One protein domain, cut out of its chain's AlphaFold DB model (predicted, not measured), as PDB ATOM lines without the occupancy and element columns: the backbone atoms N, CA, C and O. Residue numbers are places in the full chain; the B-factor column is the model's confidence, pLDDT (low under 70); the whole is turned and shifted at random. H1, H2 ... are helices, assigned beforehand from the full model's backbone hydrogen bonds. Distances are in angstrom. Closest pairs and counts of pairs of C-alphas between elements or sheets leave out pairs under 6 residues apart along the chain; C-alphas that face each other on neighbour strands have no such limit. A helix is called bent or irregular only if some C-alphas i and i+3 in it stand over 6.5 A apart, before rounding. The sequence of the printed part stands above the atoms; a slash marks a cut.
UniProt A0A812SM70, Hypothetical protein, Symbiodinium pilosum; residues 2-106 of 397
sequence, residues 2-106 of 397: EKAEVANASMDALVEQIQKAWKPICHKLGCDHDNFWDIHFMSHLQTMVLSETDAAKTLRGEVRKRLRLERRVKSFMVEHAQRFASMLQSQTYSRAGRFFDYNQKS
ATOM      1  N   GLU A   2     225.702 153.838 174.205       42.69
ATOM      2  CA  GLU A   2     224.498 153.405 174.947       42.69
ATOM      3  C   GLU A   2     223.407 154.489 175.158       42.69
ATOM      4  O   GLU A   2     222.223 154.232 174.954       42.69
ATOM      5  N   LYS A   3     223.772 155.753 175.443       50.94
ATOM      6  CA  LYS A   3     222.787 156.859 175.550       50.94
ATOM      7  C   LYS A   3     222.059 157.181 174.233       50.94
ATOM      8  O   LYS A   3     220.947 157.703 174.272       50.94
ATOM      9  N   ALA A   4     222.671 156.897 173.083       53.66
ATOM     10  CA  ALA A   4     222.061 157.145 171.779       53.66
ATOM     11  C   ALA A   4     221.025 156.064 171.425       53.66
ATOM     12  O   ALA A   4     219.984 156.390 170.861       53.66
ATOM     13  N   GLU A   5     221.253 154.808 171.822       56.03
ATOM     14  CA  GLU A   5     220.299 153.708 171.615       56.03
ATOM     15  C   GLU A   5     219.038 153.846 172.474       56.03
ATOM     16  O   GLU A   5     217.931 153.711 171.954       56.03
ATOM     17  N   VAL A   6     219.168 154.213 173.756       58.69
ATOM     18  CA  VAL A   6     218.005 154.433 174.645       58.69
ATOM     19  C   VAL A   6     217.136 155.596 174.152       58.69
ATOM     20  O   VAL A   6     215.908 155.528 174.183       58.69
ATOM     21  N   ALA A   7     217.759 156.656 173.630       57.97
ATOM     22  CA  ALA A   7     217.029 157.745 172.993       57.97
ATOM     23  C   ALA A   7     216.396 157.305 171.659       57.97
ATOM     24  O   ALA A   7     215.317 157.785 171.306       57.97
ATOM     25  N   ASN A   8     217.033 156.408 170.894       57.00
ATOM     26  CA  ASN A   8     216.464 155.876 169.652       57.00
ATOM     27  C   ASN A   8     215.139 155.156 169.885       57.00
ATOM     28  O   ASN A   8     214.143 155.518 169.255       57.00
ATOM     29  N   ALA A   9     215.103 154.284 170.889       61.50
ATOM     30  CA  ALA A   9     213.889 153.593 171.301       61.50
ATOM     31  C   ALA A   9     212.741 154.555 171.674       61.50
ATOM     32  O   ALA A   9     211.586 154.255 171.383       61.50
ATOM     33  N   SER A  10     213.024 155.729 172.260       80.56
ATOM     34  CA  SER A  10     211.965 156.673 172.658       80.56
ATOM     35  C   SER A  10     211.303 157.387 171.475       80.56
ATOM     36  O   SER A  10     210.101 157.654 171.514       80.56
ATOM     37  N   MET A  11     212.058 157.672 170.411       81.25
ATOM     38  CA  MET A  11     211.530 158.362 169.232       81.25
ATOM     39  C   MET A  11     210.737 157.420 168.336       81.25
ATOM     40  O   MET A  11     209.634 157.770 167.926       81.25
ATOM     41  N   ASP A  12     211.259 156.221 168.081       85.69
ATOM     42  CA  ASP A  12     210.534 155.221 167.298       85.69
ATOM     43  C   ASP A  12     209.253 154.783 168.021       85.69
ATOM     44  O   ASP A  12     208.219 154.637 167.375       85.69
ATOM     45  N   ALA A  13     209.269 154.698 169.359       87.44
ATOM     46  CA  ALA A  13     208.063 154.453 170.148       87.44
ATOM     47  C   ALA A  13     207.034 155.591 170.034       87.44
ATOM     48  O   ALA A  13     205.839 155.322 169.909       87.44
ATOM     49  N   LEU A  14     207.464 156.861 170.056       86.19
ATOM     50  CA  LEU A  14     206.565 158.002 169.836       86.19
ATOM     51  C   LEU A  14     205.958 157.964 168.428       86.19
ATOM     52  O   LEU A  14     204.747 158.127 168.279       86.19
ATOM     53  N   VAL A  15     206.790 157.735 167.410       90.62
ATOM     54  CA  VAL A  15     206.358 157.619 166.012       90.62
ATOM     55  C   VAL A  15     205.350 156.485 165.875       90.62
ATOM     56  O   VAL A  15     204.251 156.718 165.389       90.62
ATOM     57  N   GLU A  16     205.650 155.294 166.391       92.19
ATOM     58  CA  GLU A  16     204.744 154.146 166.348       92.19
ATOM     59  C   GLU A  16     203.406 154.434 167.045       92.19
ATOM     60  O   GLU A  16     202.346 154.089 166.520       92.19
ATOM     61  N   GLN A  17     203.420 155.116 168.196       89.31
ATOM     62  CA  GLN A  17     202.193 155.520 168.886       89.31
ATOM     63  C   GLN A  17     201.344 156.475 168.040       89.31
ATOM     64  O   GLN A  17     200.126 156.290 167.953       89.31
ATOM     65  N   ILE A  18     201.962 157.475 167.402       90.69
ATOM     66  CA  ILE A  18     201.253 158.426 166.536       90.69
ATOM     67  C   ILE A  18     200.722 157.711 165.290       90.69
ATOM     68  O   ILE A  18     199.531 157.825 164.998       90.69
ATOM     69  N   GLN A  19     201.558 156.920 164.611       94.44
ATOM     70  CA  GLN A  19     201.180 156.118 163.446       94.44
ATOM     71  C   GLN A  19     199.988 155.214 163.772       94.44
ATOM     72  O   GLN A  19     198.990 155.220 163.057       94.44
ATOM     73  N   LYS A  20     200.034 154.481 164.892       94.69
ATOM     74  CA  LYS A  20     198.949 153.595 165.334       94.69
ATOM     75  C   LYS A  20     197.654 154.356 165.620       94.69
ATOM     76  O   LYS A  20     196.583 153.875 165.256       94.69
ATOM     77  N   ALA A  21     197.741 155.527 166.252       90.88
ATOM     78  CA  ALA A  21     196.578 156.359 166.552       90.88
ATOM     79  C   ALA A  21     195.932 156.940 165.283       90.88
ATOM     80  O   ALA A  21     194.706 156.989 165.183       90.88
ATOM     81  N   TRP A  22     196.745 157.352 164.308       92.69
ATOM     82  CA  TRP A  22     196.279 158.017 163.093       92.69
ATOM     83  C   TRP A  22     195.962 157.074 161.939       92.69
ATOM     84  O   TRP A  22     195.154 157.438 161.090       92.69
ATOM     85  N   LYS A  23     196.490 155.848 161.923       95.69
ATOM     86  CA  LYS A  23     196.226 154.840 160.884       95.69
ATOM     87  C   LYS A  23     194.746 154.699 160.495       95.69
ATOM     88  O   LYS A  23     194.451 154.823 159.307       95.69
ATOM     89  N   PRO A  24     193.792 154.476 161.425       94.44
ATOM     90  CA  PRO A  24     192.385 154.327 161.044       94.44
ATOM     91  C   PRO A  24     191.764 155.623 160.505       94.44
ATOM     92  O   PRO A  24     190.851 155.562 159.683       94.44
ATOM     93  N   ILE A  25     192.239 156.788 160.954       90.25
ATOM     94  CA  ILE A  25     191.769 158.097 160.479       90.25
ATOM     95  C   ILE A  25     192.310 158.343 159.070       90.25
ATOM     96  O   ILE A  25     191.540 158.636 158.160       90.25
ATOM     97  N   CYS A  26     193.609 158.133 158.868       91.38
ATOM     98  CA  CYS A  26     194.255 158.300 157.576       91.38
ATOM     99  C   CYS A  26     193.744 157.338 156.516       91.38
ATOM    100  O   CYS A  26     193.578 157.747 155.372       91.38
ATOM    101  N   HIS A  27     193.399 156.106 156.888       93.88
ATOM    102  CA  HIS A  27     192.749 155.180 155.966       93.88
ATOM    103  C   HIS A  27     191.410 155.724 155.439       93.88
ATOM    104  O   HIS A  27     191.095 155.539 154.270       93.88
ATOM    105  N   LYS A  28     190.637 156.430 156.277       90.62
ATOM    106  CA  LYS A  28     189.359 157.044 155.875       90.62
ATOM    107  C   LYS A  28     189.537 158.347 155.098       90.62
ATOM    108  O   LYS A  28     188.741 158.626 154.211       90.62
ATOM    109  N   LEU A  29     190.538 159.150 155.459       88.00
ATOM    110  CA  LEU A  29     190.780 160.470 154.865       88.00
ATOM    111  C   LEU A  29     191.731 160.439 153.658       88.00
ATOM    112  O   LEU A  29     191.882 161.454 152.987       88.00
ATOM    113  N   GLY A  30     192.368 159.301 153.375       90.62
ATOM    114  CA  GLY A  30     193.341 159.173 152.290       90.62
ATOM    115  C   GLY A  30     194.666 159.901 152.557       90.62
ATOM    116  O   GLY A  30     195.221 160.481 151.625       90.62
ATOM    117  N   CYS A  31     195.164 159.891 153.802       92.06
ATOM    118  CA  CYS A  31     196.529 160.345 154.123       92.06
ATOM    119  C   CYS A  31     197.520 159.207 154.328       92.06
ATOM    120  O   CYS A  31     197.139 158.081 154.660       92.06
ATOM    121  N   ASP A  32     198.806 159.532 154.208       94.38
ATOM    122  CA  ASP A  32     199.870 158.666 154.678       94.38
ATOM    123  C   ASP A  32     200.064 158.798 156.199       94.38
ATOM    124  O   ASP A  32     200.640 159.759 156.703       94.38
ATOM    125  N   HIS A  33     199.592 157.802 156.952       94.44
ATOM    126  CA  HIS A  33     199.843 157.720 158.395       94.44
ATOM    127  C   HIS A  33     201.320 157.517 158.760       94.44
ATOM    128  O   HIS A  33     201.672 157.707 159.924       94.44
ATOM    129  N   ASP A  34     202.170 157.124 157.809       95.31
ATOM    130  CA  ASP A  34     203.609 156.994 158.003       95.31
ATOM    131  C   ASP A  34     204.353 158.328 157.822       95.31
ATOM    132  O   ASP A  34     205.568 158.355 158.012       95.31
ATOM    133  N   ASN A  35     203.646 159.434 157.550       93.25
ATOM    134  CA  ASN A  35     204.197 160.783 157.447       93.25
ATOM    135  C   ASN A  35     203.469 161.773 158.386       93.25
ATOM    136  O   ASN A  35     202.244 161.910 158.384       93.25
ATOM    137  N   PHE A  36     204.228 162.502 159.206       92.12
ATOM    138  CA  PHE A  36     203.703 163.468 160.172       92.12
ATOM    139  C   PHE A  36     202.982 164.641 159.507       92.12
ATOM    140  O   PHE A  36     201.981 165.122 160.038       92.12
ATOM    141  N   TRP A  37     203.486 165.124 158.372       90.00
ATOM    142  CA  TRP A  37     202.932 166.295 157.695       90.00
ATOM    143  C   TRP A  37     201.577 165.981 157.077       90.00
ATOM    144  O   TRP A  37     200.646 166.767 157.205       90.00
ATOM    145  N   ASP A  38     201.423 164.780 156.534       91.62
ATOM    146  CA  ASP A  38     200.138 164.255 156.081       91.62
ATOM    147  C   ASP A  38     199.107 164.166 157.208       91.62
ATOM    148  O   ASP A  38     197.967 164.614 157.057       91.62
ATOM    149  N   ILE A  39     199.523 163.651 158.367       92.44
ATOM    150  CA  ILE A  39     198.707 163.649 159.585       92.44
ATOM    151  C   ILE A  39     198.330 165.080 159.991       92.44
ATOM    152  O   ILE A  39     197.166 165.358 160.288       92.44
ATOM    153  N   HIS A  40     199.300 165.995 160.001       90.06
ATOM    154  CA  HIS A  40     199.085 167.388 160.364       90.06
ATOM    155  C   HIS A  40     198.056 168.043 159.436       90.06
ATOM    156  O   HIS A  40     197.059 168.576 159.923       90.06
ATOM    157  N   PHE A  41     198.198 167.920 158.118       89.69
ATOM    158  CA  PHE A  41     197.249 168.496 157.166       89.69
ATOM    159  C   PHE A  41     195.854 167.884 157.271       89.69
ATOM    160  O   PHE A  41     194.858 168.611 157.272       89.69
ATOM    161  N   MET A  42     195.746 166.566 157.451       90.12
ATOM    162  CA  MET A  42     194.436 165.931 157.616       90.12
ATOM    163  C   MET A  42     193.766 166.254 158.946       90.12
ATOM    164  O   MET A  42     192.538 166.288 159.020       90.12
ATOM    165  N   SER A  43     194.536 166.578 159.984       89.94
ATOM    166  CA  SER A  43     193.962 167.096 161.226       89.94
ATOM    167  C   SER A  43     193.240 168.437 161.018       89.94
ATOM    168  O   SER A  43     192.237 168.707 161.674       89.94
ATOM    169  N   HIS A  44     193.680 169.263 160.061       87.75
ATOM    170  CA  HIS A  44     192.968 170.487 159.685       87.75
ATOM    171  C   HIS A  44     191.682 170.201 158.906       87.75
ATOM    172  O   HIS A  44     190.664 170.832 159.186       87.75
ATOM    173  N   LEU A  45     191.678 169.199 158.020       87.69
ATOM    174  CA  LEU A  45     190.449 168.740 157.362       87.69
ATOM    175  C   LEU A  45     189.410 168.258 158.369       87.69
ATOM    176  O   LEU A  45     188.233 168.586 158.254       87.69
ATOM    177  N   GLN A  46     189.844 167.509 159.382       87.56
ATOM    178  CA  GLN A  46     188.955 167.050 160.441       87.56
ATOM    179  C   GLN A  46     188.299 168.230 161.172       87.56
ATOM    180  O   GLN A  46     187.091 168.202 161.408       87.56
ATOM    181  N   THR A  47     189.054 169.287 161.484       86.94
ATOM    182  CA  THR A  47     188.492 170.527 162.041       86.94
ATOM    183  C   THR A  47     187.490 171.180 161.093       86.94
ATOM    184  O   THR A  47     186.453 171.636 161.565       86.94
ATOM    185  N   MET A  48     187.749 171.211 159.779       85.31
ATOM    186  CA  MET A  48     186.796 171.764 158.801       85.31
ATOM    187  C   MET A  48     185.473 171.011 158.830       85.31
ATOM    188  O   MET A  48     184.423 171.625 158.980       85.31
ATOM    189  N   VAL A  49     185.527 169.683 158.751       87.31
ATOM    190  CA  VAL A  49     184.324 168.843 158.778       87.31
ATOM    191  C   VAL A  49     183.562 169.045 160.088       87.31
ATOM    192  O   VAL A  49     182.344 169.155 160.088       87.31
ATOM    193  N   LEU A  50     184.266 169.162 161.217       86.88
ATOM    194  CA  LEU A  50     183.629 169.456 162.501       86.88
ATOM    195  C   LEU A  50     183.053 170.874 162.580       86.88
ATOM    196  O   LEU A  50     182.078 171.074 163.297       86.88
ATOM    197  N   SER A  51     183.630 171.849 161.877       84.38
ATOM    198  CA  SER A  51     183.106 173.220 161.844       84.38
ATOM    199  C   SER A  51     181.793 173.345 161.078       84.38
ATOM    200  O   SER A  51     181.020 174.250 161.357       84.38
ATOM    201  N   GLU A  52     181.516 172.396 160.183       86.75
ATOM    202  CA  GLU A  52     180.238 172.278 159.473       86.75
ATOM    203  C   GLU A  52     179.154 171.607 160.335       86.75
ATOM    204  O   GLU A  52     177.987 171.564 159.956       86.75
ATOM    205  N   THR A  53     179.518 171.093 161.514       89.81
ATOM    206  CA  THR A  53     178.559 170.563 162.489       89.81
ATOM    207  C   THR A  53     178.204 171.628 163.522       89.81
ATOM    208  O   THR A  53     179.069 172.389 163.953       89.81
ATOM    209  N   ASP A  54     176.976 171.610 164.045       85.81
ATOM    210  CA  ASP A  54     176.550 172.502 165.141       85.81
ATOM    211  C   ASP A  54     177.144 172.106 166.519       85.81
ATOM    212  O   ASP A  54     176.632 172.390 167.600       85.81
ATOM    213  N   ALA A  55     178.276 171.395 166.511       90.81
ATOM    214  CA  ALA A  55     178.942 170.872 167.692       90.81
ATOM    215  C   ALA A  55     180.131 171.753 168.099       90.81
ATOM    216  O   ALA A  55     181.254 171.271 168.280       90.81
ATOM    217  N   ALA A  56     179.897 173.050 168.322       84.38
ATOM    218  CA  ALA A  56     180.946 174.017 168.675       84.38
ATOM    219  C   ALA A  56     181.815 173.574 169.873       84.38
ATOM    220  O   ALA A  56     183.028 173.807 169.911       84.38
ATOM    221  N   LYS A  57     181.224 172.889 170.864       86.31
ATOM    222  CA  LYS A  57     181.959 172.324 172.012       86.31
ATOM    223  C   LYS A  57     182.928 171.215 171.584       86.31
ATOM    224  O   LYS A  57     184.061 171.182 172.071       86.31
ATOM    225  N   THR A  58     182.500 170.340 170.678       90.00
ATOM    226  CA  THR A  58     183.315 169.258 170.109       90.00
ATOM    227  C   THR A  58     184.448 169.828 169.269       90.00
ATOM    228  O   THR A  58     185.598 169.456 169.497       90.00
ATOM    229  N   LEU A  59     184.155 170.803 168.402       84.31
ATOM    230  CA  LEU A  59     185.148 171.517 167.599       84.31
ATOM    231  C   LEU A  59     186.237 172.151 168.474       84.31
ATOM    232  O   LEU A  59     187.423 171.894 168.283       84.31
ATOM    233  N   ARG A  60     185.862 172.914 169.511       83.50
ATOM    234  CA  ARG A  60     186.833 173.504 170.456       83.50
ATOM    235  C   ARG A  60     187.671 172.441 171.165       83.50
ATOM    236  O   ARG A  60     188.853 172.659 171.433       83.50
ATOM    237  N   GLY A  61     187.057 171.313 171.521       87.19
ATOM    238  CA  GLY A  61     187.744 170.181 172.137       87.19
ATOM    239  C   GLY A  61     188.776 169.550 171.204       87.19
ATOM    240  O   GLY A  61     189.892 169.272 171.641       87.19
ATOM    241  N   GLU A  62     188.421 169.361 169.935       88.38
ATOM    242  CA  GLU A  62     189.299 168.838 168.889       88.38
ATOM    243  C   GLU A  62     190.468 169.792 168.625       88.38
ATOM    244  O   GLU A  62     191.612 169.395 168.837       88.38
ATOM    245  N   VAL A  63     190.201 171.076 168.358       82.62
ATOM    246  CA  VAL A  63     191.240 172.097 168.129       82.62
ATOM    247  C   VAL A  63     192.245 172.137 169.282       82.62
ATOM    248  O   VAL A  63     193.456 172.167 169.067       82.62
ATOM    249  N   ARG A  64     191.780 172.078 170.539       83.69
ATOM    250  CA  ARG A  64     192.673 172.030 171.711       83.69
ATOM    251  C   ARG A  64     193.519 170.760 171.754       83.69
ATOM    252  O   ARG A  64     194.676 170.829 172.166       83.69
ATOM    253  N   LYS A  65     192.958 169.603 171.391       84.50
ATOM    254  CA  LYS A  65     193.694 168.331 171.341       84.50
ATOM    255  C   LYS A  65     194.749 168.358 170.235       84.50
ATOM    256  O   LYS A  65     195.894 168.023 170.534       84.50
ATOM    257  N   ARG A  66     194.407 168.836 169.034       86.19
ATOM    258  CA  ARG A  66     195.356 169.034 167.929       86.19
ATOM    259  C   ARG A  66     196.496 169.957 168.339       86.19
ATOM    260  O   ARG A  66     197.650 169.546 168.303       86.19
ATOM    261  N   LEU A  67     196.186 171.153 168.844       78.88
ATOM    262  CA  LEU A  67     197.204 172.116 169.282       78.88
ATOM    263  C   LEU A  67     198.115 171.544 170.377       78.88
ATOM    264  O   LEU A  67     199.305 171.848 170.415       78.88
ATOM    265  N   ARG A  68     197.590 170.708 171.283       81.44
ATOM    266  CA  ARG A  68     198.415 170.013 172.284       81.44
ATOM    267  C   ARG A  68     199.334 168.973 171.650       81.44
ATOM    268  O   ARG A  68     200.488 168.897 172.062       81.44
ATOM    269  N   LEU A  69     198.845 168.184 170.692       80.88
ATOM    270  CA  LEU A  69     199.661 167.214 169.959       80.88
ATOM    271  C   LEU A  69     200.773 167.924 169.185       80.88
ATOM    272  O   LEU A  69     201.938 167.600 169.380       80.88
ATOM    273  N   GLU A  70     200.434 168.946 168.401       82.00
ATOM    274  CA  GLU A  70     201.401 169.756 167.656       82.00
ATOM    275  C   GLU A  70     202.444 170.382 168.574       82.00
ATOM    276  O   GLU A  70     203.634 170.291 168.298       82.00
ATOM    277  N   ARG A  71     202.031 170.981 169.700       76.38
ATOM    278  CA  ARG A  71     202.976 171.541 170.675       76.38
ATOM    279  C   ARG A  71     203.898 170.480 171.256       76.38
ATOM    280  O   ARG A  71     205.073 170.773 171.446       76.38
ATOM    281  N   ARG A  72     203.398 169.274 171.544       82.00
ATOM    282  CA  ARG A  72     204.226 168.165 172.046       82.00
ATOM    283  C   ARG A  72     205.222 167.699 170.997       82.00
ATOM    284  O   ARG A  72     206.395 167.588 171.320       82.00
ATOM    285  N   VAL A  73     204.777 167.496 169.757       82.44
ATOM    286  CA  VAL A  73     205.656 167.105 168.649       82.44
ATOM    287  C   VAL A  73     206.701 168.186 168.391       82.44
ATOM    288  O   VAL A  73     207.884 167.879 168.386       82.44
ATOM    289  N   LYS A  74     206.304 169.460 168.296       78.75
ATOM    290  CA  LYS A  74     207.234 170.588 168.139       78.75
ATOM    291  C   LYS A  74     208.218 170.686 169.303       78.75
ATOM    292  O   LYS A  74     209.409 170.815 169.066       78.75
ATOM    293  N   SER A  75     207.752 170.587 170.550       77.25
ATOM    294  CA  SER A  75     208.639 170.637 171.724       77.25
ATOM    295  C   SER A  75     209.640 169.486 171.711       77.25
ATOM    296  O   SER A  75     210.819 169.716 171.943       77.25
ATOM    297  N   PHE A  76     209.187 168.280 171.365       81.81
ATOM    298  CA  PHE A  76     210.040 167.107 171.215       81.81
ATOM    299  C   PHE A  76     211.061 167.288 170.080       81.81
ATOM    300  O   PHE A  76     212.247 167.033 170.269       81.81
ATOM    301  N   MET A  77     210.632 167.793 168.920       79.19
ATOM    302  CA  MET A  77     211.525 168.112 167.801       79.19
ATOM    303  C   MET A  77     212.574 169.149 168.184       79.19
ATOM    304  O   MET A  77     213.728 168.999 167.813       79.19
ATOM    305  N   VAL A  78     212.195 170.164 168.959       75.31
ATOM    306  CA  VAL A  78     213.111 171.195 169.458       75.31
ATOM    307  C   VAL A  78     214.096 170.624 170.482       75.31
ATOM    308  O   VAL A  78     215.295 170.864 170.379       75.31
ATOM    309  N   GLU A  79     213.620 169.841 171.450       80.62
ATOM    310  CA  GLU A  79     214.461 169.197 172.473       80.62
ATOM    311  C   GLU A  79     215.458 168.202 171.869       80.62
ATOM    312  O   GLU A  79     216.554 168.017 172.397       80.62
ATOM    313  N   HIS A  80     215.111 167.609 170.727       81.62
ATOM    314  CA  HIS A  80     215.947 166.671 169.988       81.62
ATOM    315  C   HIS A  80     216.420 167.223 168.636       81.62
ATOM    316  O   HIS A  80     216.794 166.435 167.766       81.62
ATOM    317  N   ALA A  81     216.448 168.550 168.453       76.69
ATOM    318  CA  ALA A  81     216.739 169.206 167.169       76.69
ATOM    319  C   ALA A  81     218.042 168.698 166.548       76.69
ATOM    320  O   ALA A  81     218.123 168.409 165.357       76.69
ATOM    321  N   GLN A  82     219.028 168.500 167.416       76.62
ATOM    322  CA  GLN A  82     220.330 167.956 167.092       76.62
ATOM    323  C   GLN A  82     220.280 166.600 166.374       76.62
ATOM    324  O   GLN A  82     220.918 166.359 165.351       76.62
ATOM    325  N   ARG A  83     219.448 165.710 166.897       80.50
ATOM    326  CA  ARG A  83     219.264 164.372 166.359       80.50
ATOM    327  C   ARG A  83     218.352 164.356 165.138       80.50
ATOM    328  O   ARG A  83     218.558 163.546 164.244       80.50
ATOM    329  N   PHE A  84     217.363 165.241 165.088       77.75
ATOM    330  CA  PHE A  84     216.537 165.417 163.897       77.75
ATOM    331  C   PHE A  84     217.368 165.868 162.700       77.75
ATOM    332  O   PHE A  84     217.253 165.292 161.624       77.75
ATOM    333  N   ALA A  85     218.258 166.836 162.903       74.75
ATOM    334  CA  ALA A  85     219.142 167.314 161.856       74.75
ATOM    335  C   ALA A  85     220.090 166.216 161.344       74.75
ATOM    336  O   ALA A  85     220.217 166.051 160.133       74.75
ATOM    337  N   SER A  86     220.698 165.409 162.226       79.12
ATOM    338  CA  SER A  86     221.541 164.285 161.783       79.12
ATOM    339  C   SER A  86     220.743 163.193 161.064       79.12
ATOM    340  O   SER A  86     221.222 162.613 160.093       79.12
ATOM    341  N   MET A  87     219.508 162.943 161.499       80.88
ATOM    342  CA  MET A  87     218.606 161.970 160.887       80.88
ATOM    343  C   MET A  87     218.178 162.378 159.476       80.88
ATOM    344  O   MET A  87     218.251 161.551 158.571       80.88
ATOM    345  N   LEU A  88     217.790 163.645 159.285       73.75
ATOM    346  CA  LEU A  88     217.411 164.205 157.982       73.75
ATOM    347  C   LEU A  88     218.588 164.254 156.995       73.75
ATOM    348  O   LEU A  88     218.372 164.258 155.788       73.75
ATOM    349  N   GLN A  89     219.825 164.291 157.494       71.75
ATOM    350  CA  GLN A  89     221.035 164.273 156.668       71.75
ATOM    351  C   GLN A  89     221.555 162.860 156.374       71.75
ATOM    352  O   GLN A  89     222.320 162.675 155.427       71.75
ATOM    353  N   SER A  90     221.187 161.857 157.177       77.19
ATOM    354  CA  SER A  90     221.669 160.491 156.971       77.19
ATOM    355  C   SER A  90     220.987 159.846 155.759       77.19
ATOM    356  O   SER A  90     219.768 159.886 155.630       77.19
ATOM    357  N   GLN A  91     221.765 159.195 154.887       70.38
ATOM    358  CA  GLN A  91     221.217 158.419 153.759       70.38
ATOM    359  C   GLN A  91     220.436 157.177 154.225       70.38
ATOM    360  O   GLN A  91     219.610 156.626 153.499       70.38
ATOM    361  N   THR A  92     220.693 156.728 155.452       74.94
ATOM    362  CA  THR A  92     219.947 155.663 156.114       74.94
ATOM    363  C   THR A  92     218.598 156.193 156.589       74.94
ATOM    364  O   THR A  92     218.488 156.747 157.678       74.94
ATOM    365  N   TYR A  93     217.561 155.994 155.775       72.75
ATOM    366  CA  TYR A  93     216.175 156.301 156.127       72.75
ATOM    367  C   TYR A  93     215.712 155.489 157.342       72.75
ATOM    368  O   TYR A  93     215.175 154.387 157.210       72.75
ATOM    369  N   SER A  94     215.897 156.038 158.541       85.50
ATOM    370  CA  SER A  94     215.237 155.525 159.738       85.50
ATOM    371  C   SER A  94     213.723 155.745 159.634       85.50
ATOM    372  O   SER A  94     213.247 156.623 158.904       85.50
ATOM    373  N   ARG A  95     212.945 154.956 160.383       87.62
ATOM    374  CA  ARG A  95     211.482 155.093 160.443       87.62
ATOM    375  C   ARG A  95     211.073 156.501 160.874       87.62
ATOM    376  O   ARG A  95     210.262 157.132 160.202       87.62
ATOM    377  N   ALA A  96     211.685 157.014 161.942       87.06
ATOM    378  CA  ALA A  96     211.486 158.388 162.388       87.06
ATOM    379  C   ALA A  96     211.898 159.420 161.323       87.06
ATOM    380  O   ALA A  96     211.197 160.412 161.140       87.06
ATOM    381  N   GLY A  97     212.978 159.169 160.576       86.38
ATOM    382  CA  GLY A  97     213.447 160.073 159.525       86.38
ATOM    383  C   GLY A  97     212.399 160.244 158.438       86.38
ATOM    384  O   GLY A  97     212.025 161.367 158.125       86.38
ATOM    385  N   ARG A  98     211.845 159.128 157.950       88.44
ATOM    386  CA  ARG A  98     210.734 159.133 156.989       88.44
ATOM    387  C   ARG A  98     209.488 159.819 157.548       88.44
ATOM    388  O   ARG A  98     208.861 160.604 156.845       88.44
ATOM    389  N   PHE A  99     209.158 159.547 158.810       91.06
ATOM    390  CA  PHE A  99     207.970 160.103 159.448       91.06
ATOM    391  C   PHE A  99     208.001 161.630 159.522       91.06
ATOM    392  O   PHE A  99     206.977 162.269 159.312       91.06
ATOM    393  N   PHE A 100     209.162 162.232 159.771       88.12
ATOM    394  CA  PHE A 100     209.295 163.689 159.862       88.12
ATOM    395  C   PHE A 100     209.802 164.359 158.573       88.12
ATOM    396  O   PHE A 100     209.904 165.588 158.535       88.12
ATOM    397  N   ASP A 101     210.076 163.593 157.512       84.69
ATOM    398  CA  ASP A 101     210.540 164.117 156.226       84.69
ATOM    399  C   ASP A 101     209.441 164.943 155.539       84.69
ATOM    400  O   ASP A 101     208.438 164.428 155.032       84.69
ATOM    401  N   TYR A 102     209.648 166.260 155.511       81.38
ATOM    402  CA  TYR A 102     208.743 167.221 154.880       81.38
ATOM    403  C   TYR A 102     208.649 167.058 153.357       81.38
ATOM    404  O   TYR A 102     207.654 167.458 152.742       81.38
ATOM    405  N   ASN A 103     209.661 166.467 152.723       81.06
ATOM    406  CA  ASN A 103     209.665 166.254 151.278       81.06
ATOM    407  C   ASN A 103     208.783 165.072 150.860       81.06
ATOM    408  O   ASN A 103     208.430 164.975 149.689       81.06
ATOM    409  N   GLN A 104     208.386 164.218 151.807       85.31
ATOM    410  CA  GLN A 104     207.542 163.045 151.559       85.31
ATOM    411  C   GLN A 104     206.052 163.277 151.822       85.31
ATOM    412  O   GLN A 104     205.273 162.331 151.760       85.31
ATOM    413  N   LYS A 105     205.632 164.522 152.077       86.94
ATOM    414  CA  LYS A 105     204.205 164.845 152.177       86.94
ATOM    415  C   LYS A 105     203.467 164.501 150.880       86.94
ATOM    416  O   LYS A 105     203.960 164.755 149.776       86.94
ATOM    417  N   SER A 106     202.267 163.956 151.005       88.56
ATOM    418  CA  SER A 106     201.408 163.648 149.873       88.56
ATOM    419  C   SER A 106     200.850 164.918 149.235       88.56
ATOM    420  O   SER A 106     200.641 165.956 149.873       88.56
TER     421      SER A 106
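This is residues 2 to 106 of the 397 residues of the protein "Hypothetical protein" of Symbiodinium pilosum (UniProt A0A812SM70). A rod in which the long, kinked helix H1 runs beside a helical hairpin of H2 and H3, whose turn, residues 52 to 57, sticks out at one end; toward the other end H4 turns across from H3, and short H5 packs on H4, H1 and H2. The 105 printed residues, with five named helices in the order H1 to H5, are all helix in class. The whole is only just compact, close to loose, with a radius of gyration of the C-alphas of 15.2 A and spans of 52 by 24 by 20 A.

H1, residues 2 to 29, is irregular: C-alphas 21 and 24 are 7.2 A apart. It touches H2, residues 36 to 51, with residues 22 to 29 alone, at a steep tilt of 39 degrees; the closest C-alphas, Trp 22 and Ile 39, are 7.1 A apart. H2 and H3, residues 56 to 79, form a hairpin at a shallow tilt of 16 degrees. Every O i to N i+4 pair is within hydrogen-bond range in H2 and H3; in H1, 21 of 24.

H1 spans 39.9 A from C-alpha 2 at (224.498, 153.405, 174.947); H3 spans 34.1 A. H4 is residues 81 to 89; H5, residues 95 to 100, ends at (209.295, 163.689, 159.862).

The printed part has no cut and no long link; residues 2 to 9 are under pLDDT 70.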